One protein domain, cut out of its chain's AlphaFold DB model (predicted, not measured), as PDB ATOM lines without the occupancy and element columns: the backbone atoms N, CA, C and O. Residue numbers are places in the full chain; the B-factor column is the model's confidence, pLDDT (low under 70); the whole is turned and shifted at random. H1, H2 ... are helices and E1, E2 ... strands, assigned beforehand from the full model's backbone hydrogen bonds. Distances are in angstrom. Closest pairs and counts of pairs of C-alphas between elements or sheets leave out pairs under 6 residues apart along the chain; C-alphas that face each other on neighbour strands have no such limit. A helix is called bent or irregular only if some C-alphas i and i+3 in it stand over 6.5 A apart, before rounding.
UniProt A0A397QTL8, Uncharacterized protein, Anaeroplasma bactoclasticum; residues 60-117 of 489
ATOM      1  N   LYS A  60      39.571 137.871  70.116       75.56
ATOM      2  CA  LYS A  60      39.961 136.930  71.175       75.56
ATOM      3  C   LYS A  60      40.808 137.625  72.232       75.56
ATOM      4  O   LYS A  60      41.473 138.607  71.925       75.56
ATOM      5  N   SER A  61      40.821 137.116  73.460       62.62
ATOM      6  CA  SER A  61      41.730 137.623  74.503       62.62
ATOM      7  C   SER A  61      43.200 137.401  74.146       62.62
ATOM      8  O   SER A  61      44.054 138.194  74.526       62.62
ATOM      9  N   ASP A  62      43.471 136.333  73.394       62.47
ATOM     10  CA  ASP A  62      44.801 135.830  73.098       62.47
ATOM     11  C   ASP A  62      44.884 135.414  71.619       62.47
ATOM     12  O   ASP A  62      43.999 134.711  71.124       62.47
ATOM     13  N   LEU A  63      45.943 135.839  70.918       66.81
ATOM     14  CA  LEU A  63      46.258 135.358  69.569       66.81
ATOM     15  C   LEU A  63      47.195 134.156  69.645       66.81
ATOM     16  O   LEU A  63      48.216 134.173  70.335       66.81
ATOM     17  N   THR A  64      46.873 133.121  68.883       75.75
ATOM     18  CA  THR A  64      47.745 131.969  68.674       75.75
ATOM     19  C   THR A  64      48.836 132.287  67.649       75.75
ATOM     20  O   THR A  64      48.690 133.173  66.801       75.75
ATOM     21  N   LYS A  65      49.938 131.527  67.693       70.19
ATOM     22  CA  LYS A  65      50.995 131.578  66.672       70.19
ATOM     23  C   LYS A  65      50.408 131.450  65.258       70.19
ATOM     24  O   LYS A  65      50.757 132.234  64.381       70.19
ATOM     25  N   ASP A  66      49.485 130.512  65.077       71.50
ATOM     26  CA  ASP A  66      48.816 130.211  63.811       71.50
ATOM     27  C   ASP A  66      48.057 131.409  63.234       71.50
ATOM     28  O   ASP A  66      48.034 131.597  62.018       71.50
ATOM     29  N   GLU A  67      47.441 132.218  64.093       75.94
ATOM     30  CA  GLU A  67      46.691 133.408  63.689       75.94
ATOM     31  C   GLU A  67      47.611 134.533  63.232       75.94
ATOM     32  O   GLU A  67      47.353 135.153  62.204       75.94
ATOM     33  N   ILE A  68      48.717 134.754  63.946       70.38
ATOM     34  CA  ILE A  68      49.734 135.742  63.556       70.38
ATOM     35  C   ILE A  68      50.369 135.336  62.223       70.38
ATOM     36  O   ILE A  68      50.487 136.150  61.311       70.38
ATOM     37  N   GLN A  69      50.724 134.059  62.084       75.75
ATOM     38  CA  GLN A  69      51.253 133.512  60.840       75.75
ATOM     39  C   GLN A  69      50.256 133.661  59.686       75.75
ATOM     40  O   GLN A  69      50.643 134.081  58.598       75.75
ATOM     41  N   GLY A  70      48.970 133.393  59.919       73.31
ATOM     42  CA  GLY A  70      47.939 133.619  58.909       73.31
ATOM     43  C   GLY A  70      47.791 135.088  58.515       73.31
ATOM     44  O   GLY A  70      47.659 135.386  57.332       73.31
ATOM     45  N   ALA A  71      47.893 136.015  59.473       73.69
ATOM     46  CA  ALA A  71      47.876 137.452  59.202       73.69
ATOM     47  C   ALA A  71      49.031 137.866  58.277       73.69
ATOM     48  O   ALA A  71      48.827 138.621  57.327       73.69
ATOM     49  N   MET A  72      50.230 137.325  58.522       70.88
ATOM     50  CA  MET A  72      51.394 137.541  57.663       70.88
ATOM     51  C   MET A  72      51.157 136.996  56.249       70.88
ATOM     52  O   MET A  72      51.408 137.698  55.276       70.88
ATOM     53  N   LEU A  73      50.622 135.780  56.110       77.31
ATOM     54  CA  LEU A  73      50.363 135.186  54.793       77.31
ATOM     55  C   LEU A  73      49.359 135.992  53.969       77.31
ATOM     56  O   LEU A  73      49.606 136.248  52.794       77.31
ATOM     57  N   VAL A  74      48.271 136.458  54.587       79.12
ATOM     58  CA  VAL A  74      47.305 137.341  53.915       79.12
ATOM     59  C   VAL A  74      47.960 138.651  53.489       79.12
ATOM     60  O   VAL A  74      47.648 139.173  52.424       79.12
ATOM     61  N   LYS A  75      48.894 139.183  54.282       79.25
ATOM     62  CA  LYS A  75      49.592 140.426  53.947       79.25
ATOM     63  C   LYS A  75      50.560 140.269  52.772       79.25
ATOM     64  O   LYS A  75      50.571 141.124  51.888       79.25
ATOM     65  N   TYR A  76      51.383 139.224  52.782       71.81
ATOM     66  CA  TYR A  76      52.478 139.046  51.818       71.81
ATOM     67  C   TYR A  76      52.083 138.279  50.561       71.81
ATOM     68  O   TYR A  76      52.705 138.454  49.518       71.81
ATOM     69  N   ALA A  77      51.028 137.473  50.636       79.69
ATOM     70  CA  ALA A  77      50.489 136.731  49.508       79.69
ATOM     71  C   ALA A  77      48.946 136.846  49.467       79.69
ATOM     72  O   ALA A  77      48.238 135.836  49.509       79.69
ATOM     73  N   PRO A  78      48.400 138.074  49.340       79.06
ATOM     74  CA  PRO A  78      46.958 138.344  49.408       79.06
ATOM     75  C   PRO A  78      46.149 137.704  48.275       79.06
ATOM     76  O   PRO A  78      44.933 137.602  48.367       79.06
ATOM     77  N   THR A  79      46.806 137.296  47.188       80.94
ATOM     78  CA  THR A  79      46.180 136.587  46.063       80.94
ATOM     79  C   THR A  79      46.155 135.074  46.258       80.94
ATOM     80  O   THR A  79      45.457 134.377  45.528       80.94
ATOM     81  N   GLN A  80      46.915 134.556  47.226       84.44
ATOM     82  CA  GLN A  80      47.011 133.130  47.532       84.44
ATOM     83  C   GLN A  80      46.328 132.773  48.847       84.44
ATOM     84  O   GLN A  80      45.943 131.621  49.016       84.44
ATOM     85  N   TYR A  81      46.164 133.725  49.768       86.56
ATOM     86  CA  TYR A  81      45.616 133.463  51.094       86.56
ATOM     87  C   TYR A  81      44.564 134.488  51.493       86.56
ATOM     88  O   TYR A  81      44.707 135.683  51.251       86.56
ATOM     89  N   GLY A  82      43.522 134.012  52.172       85.81
ATOM     90  CA  GLY A  82      42.469 134.859  52.715       85.81
ATOM     91  C   GLY A  82      41.822 134.247  53.948       85.81
ATOM     92  O   GLY A  82      41.745 133.024  54.097       85.81
ATOM     93  N   TRP A  83      41.328 135.110  54.833       85.00
ATOM     94  CA  TRP A  83      40.492 134.695  55.955       85.00
ATOM     95  C   TRP A  83      39.055 134.474  55.483       85.00
ATOM     96  O   TRP A  83      38.514 135.272  54.713       85.00
ATOM     97  N   LYS A  84      38.427 133.399  55.965       87.88
ATOM     98  CA  LYS A  84      36.990 133.160  55.811       87.88
ATOM     99  C   LYS A  84      36.393 132.748  57.145       87.88
ATOM    100  O   LYS A  84      36.893 131.832  57.801       87.88
ATOM    101  N   TYR A  85      35.283 133.383  57.504       82.44
ATOM    102  CA  TYR A  85      34.502 132.966  58.656       82.44
ATOM    103  C   TYR A  85      33.750 131.669  58.349       82.44
ATOM    104  O   TYR A  85      32.966 131.591  57.401       82.44
ATOM    105  N   ASN A  86      34.002 130.640  59.149       80.00
ATOM    106  CA  ASN A  86      33.279 129.383  59.105       80.00
ATOM    107  C   ASN A  86      32.112 129.456  60.097       80.00
ATOM    108  O   ASN A  86      32.299 129.254  61.297       80.00
ATOM    109  N   GLU A  87      30.909 129.727  59.588       79.00
ATOM    110  CA  GLU A  87      29.689 129.868  60.399       79.00
ATOM    111  C   GLU A  87      29.381 128.618  61.232       79.00
ATOM    112  O   GLU A  87      28.915 128.725  62.362       79.00
ATOM    113  N   THR A  88      29.684 127.424  60.707       78.56
ATOM    114  CA  THR A  88      29.409 126.156  61.408       78.56
ATOM    115  C   THR A  88      30.302 125.982  62.633       78.56
ATOM    116  O   THR A  88      29.869 125.444  63.648       78.56
ATOM    117  N   LEU A  89      31.554 126.432  62.542       77.44
ATOM    118  CA  LEU A  89      32.537 126.324  63.621       77.44
ATOM    119  C   LEU A  89      32.651 127.609  64.453       77.44
ATOM    120  O   LEU A  89      33.444 127.646  65.392       77.44
ATOM    121  N   ALA A  90      31.888 128.646  64.092       77.69
ATOM    122  CA  ALA A  90      31.932 129.983  64.668       77.69
ATOM    123  C   ALA A  90      33.362 130.544  64.817       77.69
ATOM    124  O   ALA A  90      33.694 131.175  65.821       77.69
ATOM    125  N   LYS A  91      34.229 130.294  63.827       78.12
ATOM    126  CA  LYS A  91      35.636 130.727  63.837       78.12
ATOM    127  C   LYS A  91      36.109 131.118  62.440       78.12
ATOM    128  O   LYS A  91      35.650 130.548  61.452       78.12
ATOM    129  N   SER A  92      37.071 132.033  62.357       80.06
ATOM    130  CA  SER A  92      37.819 132.258  61.117       80.06
ATOM    131  C   SER A  92      38.865 131.181  60.889       80.06
ATOM    132  O   SER A  92      39.574 130.772  61.808       80.06
ATOM    133  N   GLU A  93      38.961 130.741  59.642       86.75
ATOM    134  CA  GLU A  93      40.000 129.839  59.162       86.75
ATOM    135  C   GLU A  93      40.728 130.497  57.987       86.75
ATOM    136  O   GLU A  93      40.152 131.296  57.241       86.75
ATOM    137  N   LEU A  94      42.014 130.179  57.853       87.00
ATOM    138  CA  LEU A  94      42.840 130.626  56.743       87.00
ATOM    139  C   LEU A  94      42.685 129.638  55.585       87.00
ATOM    140  O   LEU A  94      42.806 128.426  55.779       87.00
ATOM    141  N   TYR A  95      42.447 130.157  54.387       90.06
ATOM    142  CA  TYR A  95      42.223 129.364  53.183       90.06
ATOM    143  C   TYR A  95      43.181 129.766  52.071       90.06
ATOM    144  O   TYR A  95      43.549 130.936  51.960       90.06
ATOM    145  N   HIS A  96      43.507 128.800  51.214       89.56
ATOM    146  CA  HIS A  96      44.068 129.091  49.902       89.56
ATOM    147  C   HIS A  96      43.014 129.789  49.040       89.56
ATOM    148  O   HIS A  96      41.849 129.388  49.024       89.56
ATOM    149  N   LEU A  97      43.416 130.814  48.305       88.38
ATOM    150  CA  LEU A  97      42.602 131.482  47.305       88.38
ATOM    151  C   LEU A  97      42.883 130.856  45.942       88.38
ATOM    152  O   LEU A  97      44.030 130.685  45.537       88.38
ATOM    153  N   ILE A  98      41.812 130.499  45.243       88.25
ATOM    154  CA  ILE A  98      41.847 129.971  43.886       88.25
ATOM    155  C   ILE A  98      41.322 131.084  42.976       88.25
ATOM    156  O   ILE A  98      40.209 131.566  43.206       88.25
ATOM    157  N   PRO A  99      42.087 131.536  41.969       87.00
ATOM    158  CA  PRO A  99      41.575 132.480  40.986       87.00
ATOM    159  C   PRO A  99      40.339 131.887  40.309       87.00
ATOM    160  O   PRO A  99      40.360 130.725  39.898       87.00
ATOM    161  N   ASN A 100      39.264 132.664  40.178       85.69
ATOM    162  CA  ASN A 100      38.125 132.214  39.387       85.69
ATOM    163  C   ASN A 100      38.558 132.135  37.922       85.69
ATOM    164  O   ASN A 100      38.889 133.161  37.334       85.69
ATOM    165  N   ILE A 101      38.566 130.937  37.342       88.31
ATOM    166  CA  ILE A 101      38.916 130.695  35.938       88.31
ATOM    167  C   ILE A 101      37.737 130.062  35.197       88.31
ATOM    168  O   ILE A 101      36.972 129.303  35.794       88.31
ATOM    169  N   ASP A 102      37.564 130.404  33.921       87.44
ATOM    170  CA  ASP A 102      36.597 129.758  33.033       87.44
ATOM    171  C   ASP A 102      37.086 128.375  32.590       87.44
ATOM    172  O   ASP A 102      38.196 127.950  32.916       87.44
ATOM    173  N   ASP A 103      36.236 127.658  31.852       89.88
ATOM    174  CA  ASP A 103      36.549 126.321  31.337       89.88
ATOM    175  C   ASP A 103      37.782 126.315  30.409       89.88
ATOM    176  O   ASP A 103      38.421 125.276  30.234       89.88
ATOM    177  N   ASP A 104      38.146 127.476  29.855       88.50
ATOM    178  CA  ASP A 104      39.315 127.683  29.000       88.50
ATOM    179  C   ASP A 104      40.557 128.151  29.796       88.50
ATOM    180  O   ASP A 104      41.636 128.338  29.226       88.50
ATOM    181  N   GLY A 105      40.437 128.307  31.120       86.75
ATOM    182  CA  GLY A 105      41.507 128.726  32.024       86.75
ATOM    183  C   GLY A 105      41.734 130.240  32.099       86.75
ATOM    184  O   GLY A 105      42.723 130.670  32.698       86.75
ATOM    185  N   ASN A 106      40.856 131.062  31.519       83.00
ATOM    186  CA  ASN A 106      40.954 132.518  31.601       83.00
ATOM    187  C   ASN A 106      40.322 133.037  32.900       83.00
ATOM    188  O   ASN A 106      39.281 132.530  33.311       83.00
ATOM    189  N   PRO A 107      40.880 134.080  33.537       81.38
ATOM    190  CA  PRO A 107      40.289 134.669  34.735       81.38
ATOM    191  C   PRO A 107      38.864 135.199  34.487       81.38
ATOM    192  O   PRO A 107      38.660 136.063  33.631       81.38
ATOM    193  N   ILE A 108      37.879 134.738  35.266       85.31
ATOM    194  CA  ILE A 108      36.517 135.292  35.295       85.31
ATOM    195  C   ILE A 108      36.464 136.391  36.365       85.31
ATOM    196  O   ILE A 108      36.036 136.172  37.502       85.31
ATOM    197  N   GLY A 109      36.883 137.595  35.978       84.25
ATOM    198  CA  GLY A 109      36.850 138.793  36.826       84.25
ATOM    199  C   GLY A 109      37.885 138.801  37.956       84.25
ATOM    200  O   GLY A 109      38.737 137.924  38.055       84.25
ATOM    201  N   ASP A 110      37.787 139.801  38.834       75.50
ATOM    202  CA  ASP A 110      38.767 140.055  39.907       75.50
ATOM    203  C   ASP A 110      38.509 139.213  41.177       75.50
ATOM    204  O   ASP A 110      38.942 139.551  42.279       75.50
ATOM    205  N   GLY A 111      37.739 138.130  41.042       80.69
ATOM    206  CA  GLY A 111      37.275 137.314  42.158       80.69
ATOM    207  C   GLY A 111      38.167 136.106  42.434       80.69
ATOM    208  O   GLY A 111      38.613 135.416  41.519       80.69
ATOM    209  N   TYR A 112      38.332 135.796  43.717       85.38
ATOM    210  CA  TYR A 112      38.913 134.543  44.186       85.38
ATOM    211  C   TYR A 112      37.827 133.683  44.831       85.38
ATOM    212  O   TYR A 112      36.925 134.193  45.501       85.38
ATOM    213  N   THR A 113      37.927 132.370  44.665       87.00
ATOM    214  CA  THR A 113      37.169 131.390  45.441       87.00
ATOM    215  C   THR A 113      38.041 130.813  46.548       87.00
ATOM    216  O   THR A 113      39.242 130.609  46.393       87.00
ATOM    217  N   TYR A 114      37.432 130.550  47.702       86.56
ATOM    218  CA  TYR A 114      38.123 129.915  48.819       86.56
ATOM    219  C   TYR A 114      38.298 128.416  48.545       86.56
ATOM    220  O   TYR A 114      37.310 127.696  48.389       86.56
ATOM    221  N   GLY A 115      39.552 127.975  48.479       89.88
ATOM    222  CA  GLY A 115      39.979 126.598  48.253       89.88
ATOM    223  C   GLY A 115      40.061 125.772  49.539       89.88
ATOM    224  O   GLY A 115      39.127 125.739  50.339       89.88
ATOM    225  N   SER A 116      41.172 125.058  49.734       89.38
ATOM    226  CA  SER A 116      41.412 124.249  50.935       89.38
ATOM    227  C   SER A 116      41.867 125.095  52.129       89.38
ATOM    228  O   SER A 116      42.482 126.151  51.964       89.38
ATOM    229  N   ILE A 117      41.596 124.599  53.341       87.50
ATOM    230  CA  ILE A 117      42.148 125.151  54.587       87.50
ATOM    231  C   ILE A 117      43.677 125.033  54.542       87.50
ATOM    232  O   ILE A 117      44.202 123.978  54.180       87.50
TER     233      ILE A 117
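This is residues 60 to 117 of the 489 residues of an uncharacterized protein of Anaeroplasma bactoclasticum (UniProt A0A397QTL8). A long, strongly twisted ribbon of three strands, with the bent strand E2 in the middle, is covered by the single helix H1 on one face at the E1 side, and residues 60 to 65 stick out. The 58 printed residues hold one named helix and three named strands in the order H1, E1, E2, E3; the sheet runs E1, E2, E3, antiparallel throughout. The class is mixed, helices and strands. The whole is loose, with a radius of gyration of the C-alphas of 13.4 A, and only just elongated, spanning 46 by 27 by 15 A.

H1, residues 65 to 76, begins at C-alpha 65 (50.995, 131.578, 66.672) and is 16.7 A long. E1 is residues 81 to 86. E2, residues 91 to 101, measures 28.1 A and bends by 59 degrees at residue 94. E3, residues 107 to 117, measures 22.1 A, bends by 100 degrees at residue 110 and ends at C-alpha 117 (42.148, 125.151, 54.587).

The strands form a meander, each the antiparallel neighbour of the one before. In the hairpin E1 and E2, N 84 and O 93 are within hydrogen-bond range at 3.0 A. In the hairpin E2 and E3, N 98 and O 113 are at 2.8 A. H1 is on one face of this sheet, two layers, at a height over the sheet of 8.8 A. It lies over E1 and, only just, over E2, with 3 of its C-alphas falling there. It runs along the strands, at 20 degrees to E1 on the local plane. The closest C-alphas of H1 and E1 are those of Val 74 and Tyr 81, 5.1 A apart. In H1 every O i to N i+4 pair is within hydrogen-bond range.

The two C-alphas farthest apart, those of Ser 61 and Asp 104, are 46.6 A apart. The printed part has no cut, and its three links are tight. Mean pLDDT of the printed part is 80.9; residues 61 to 63 are under 70.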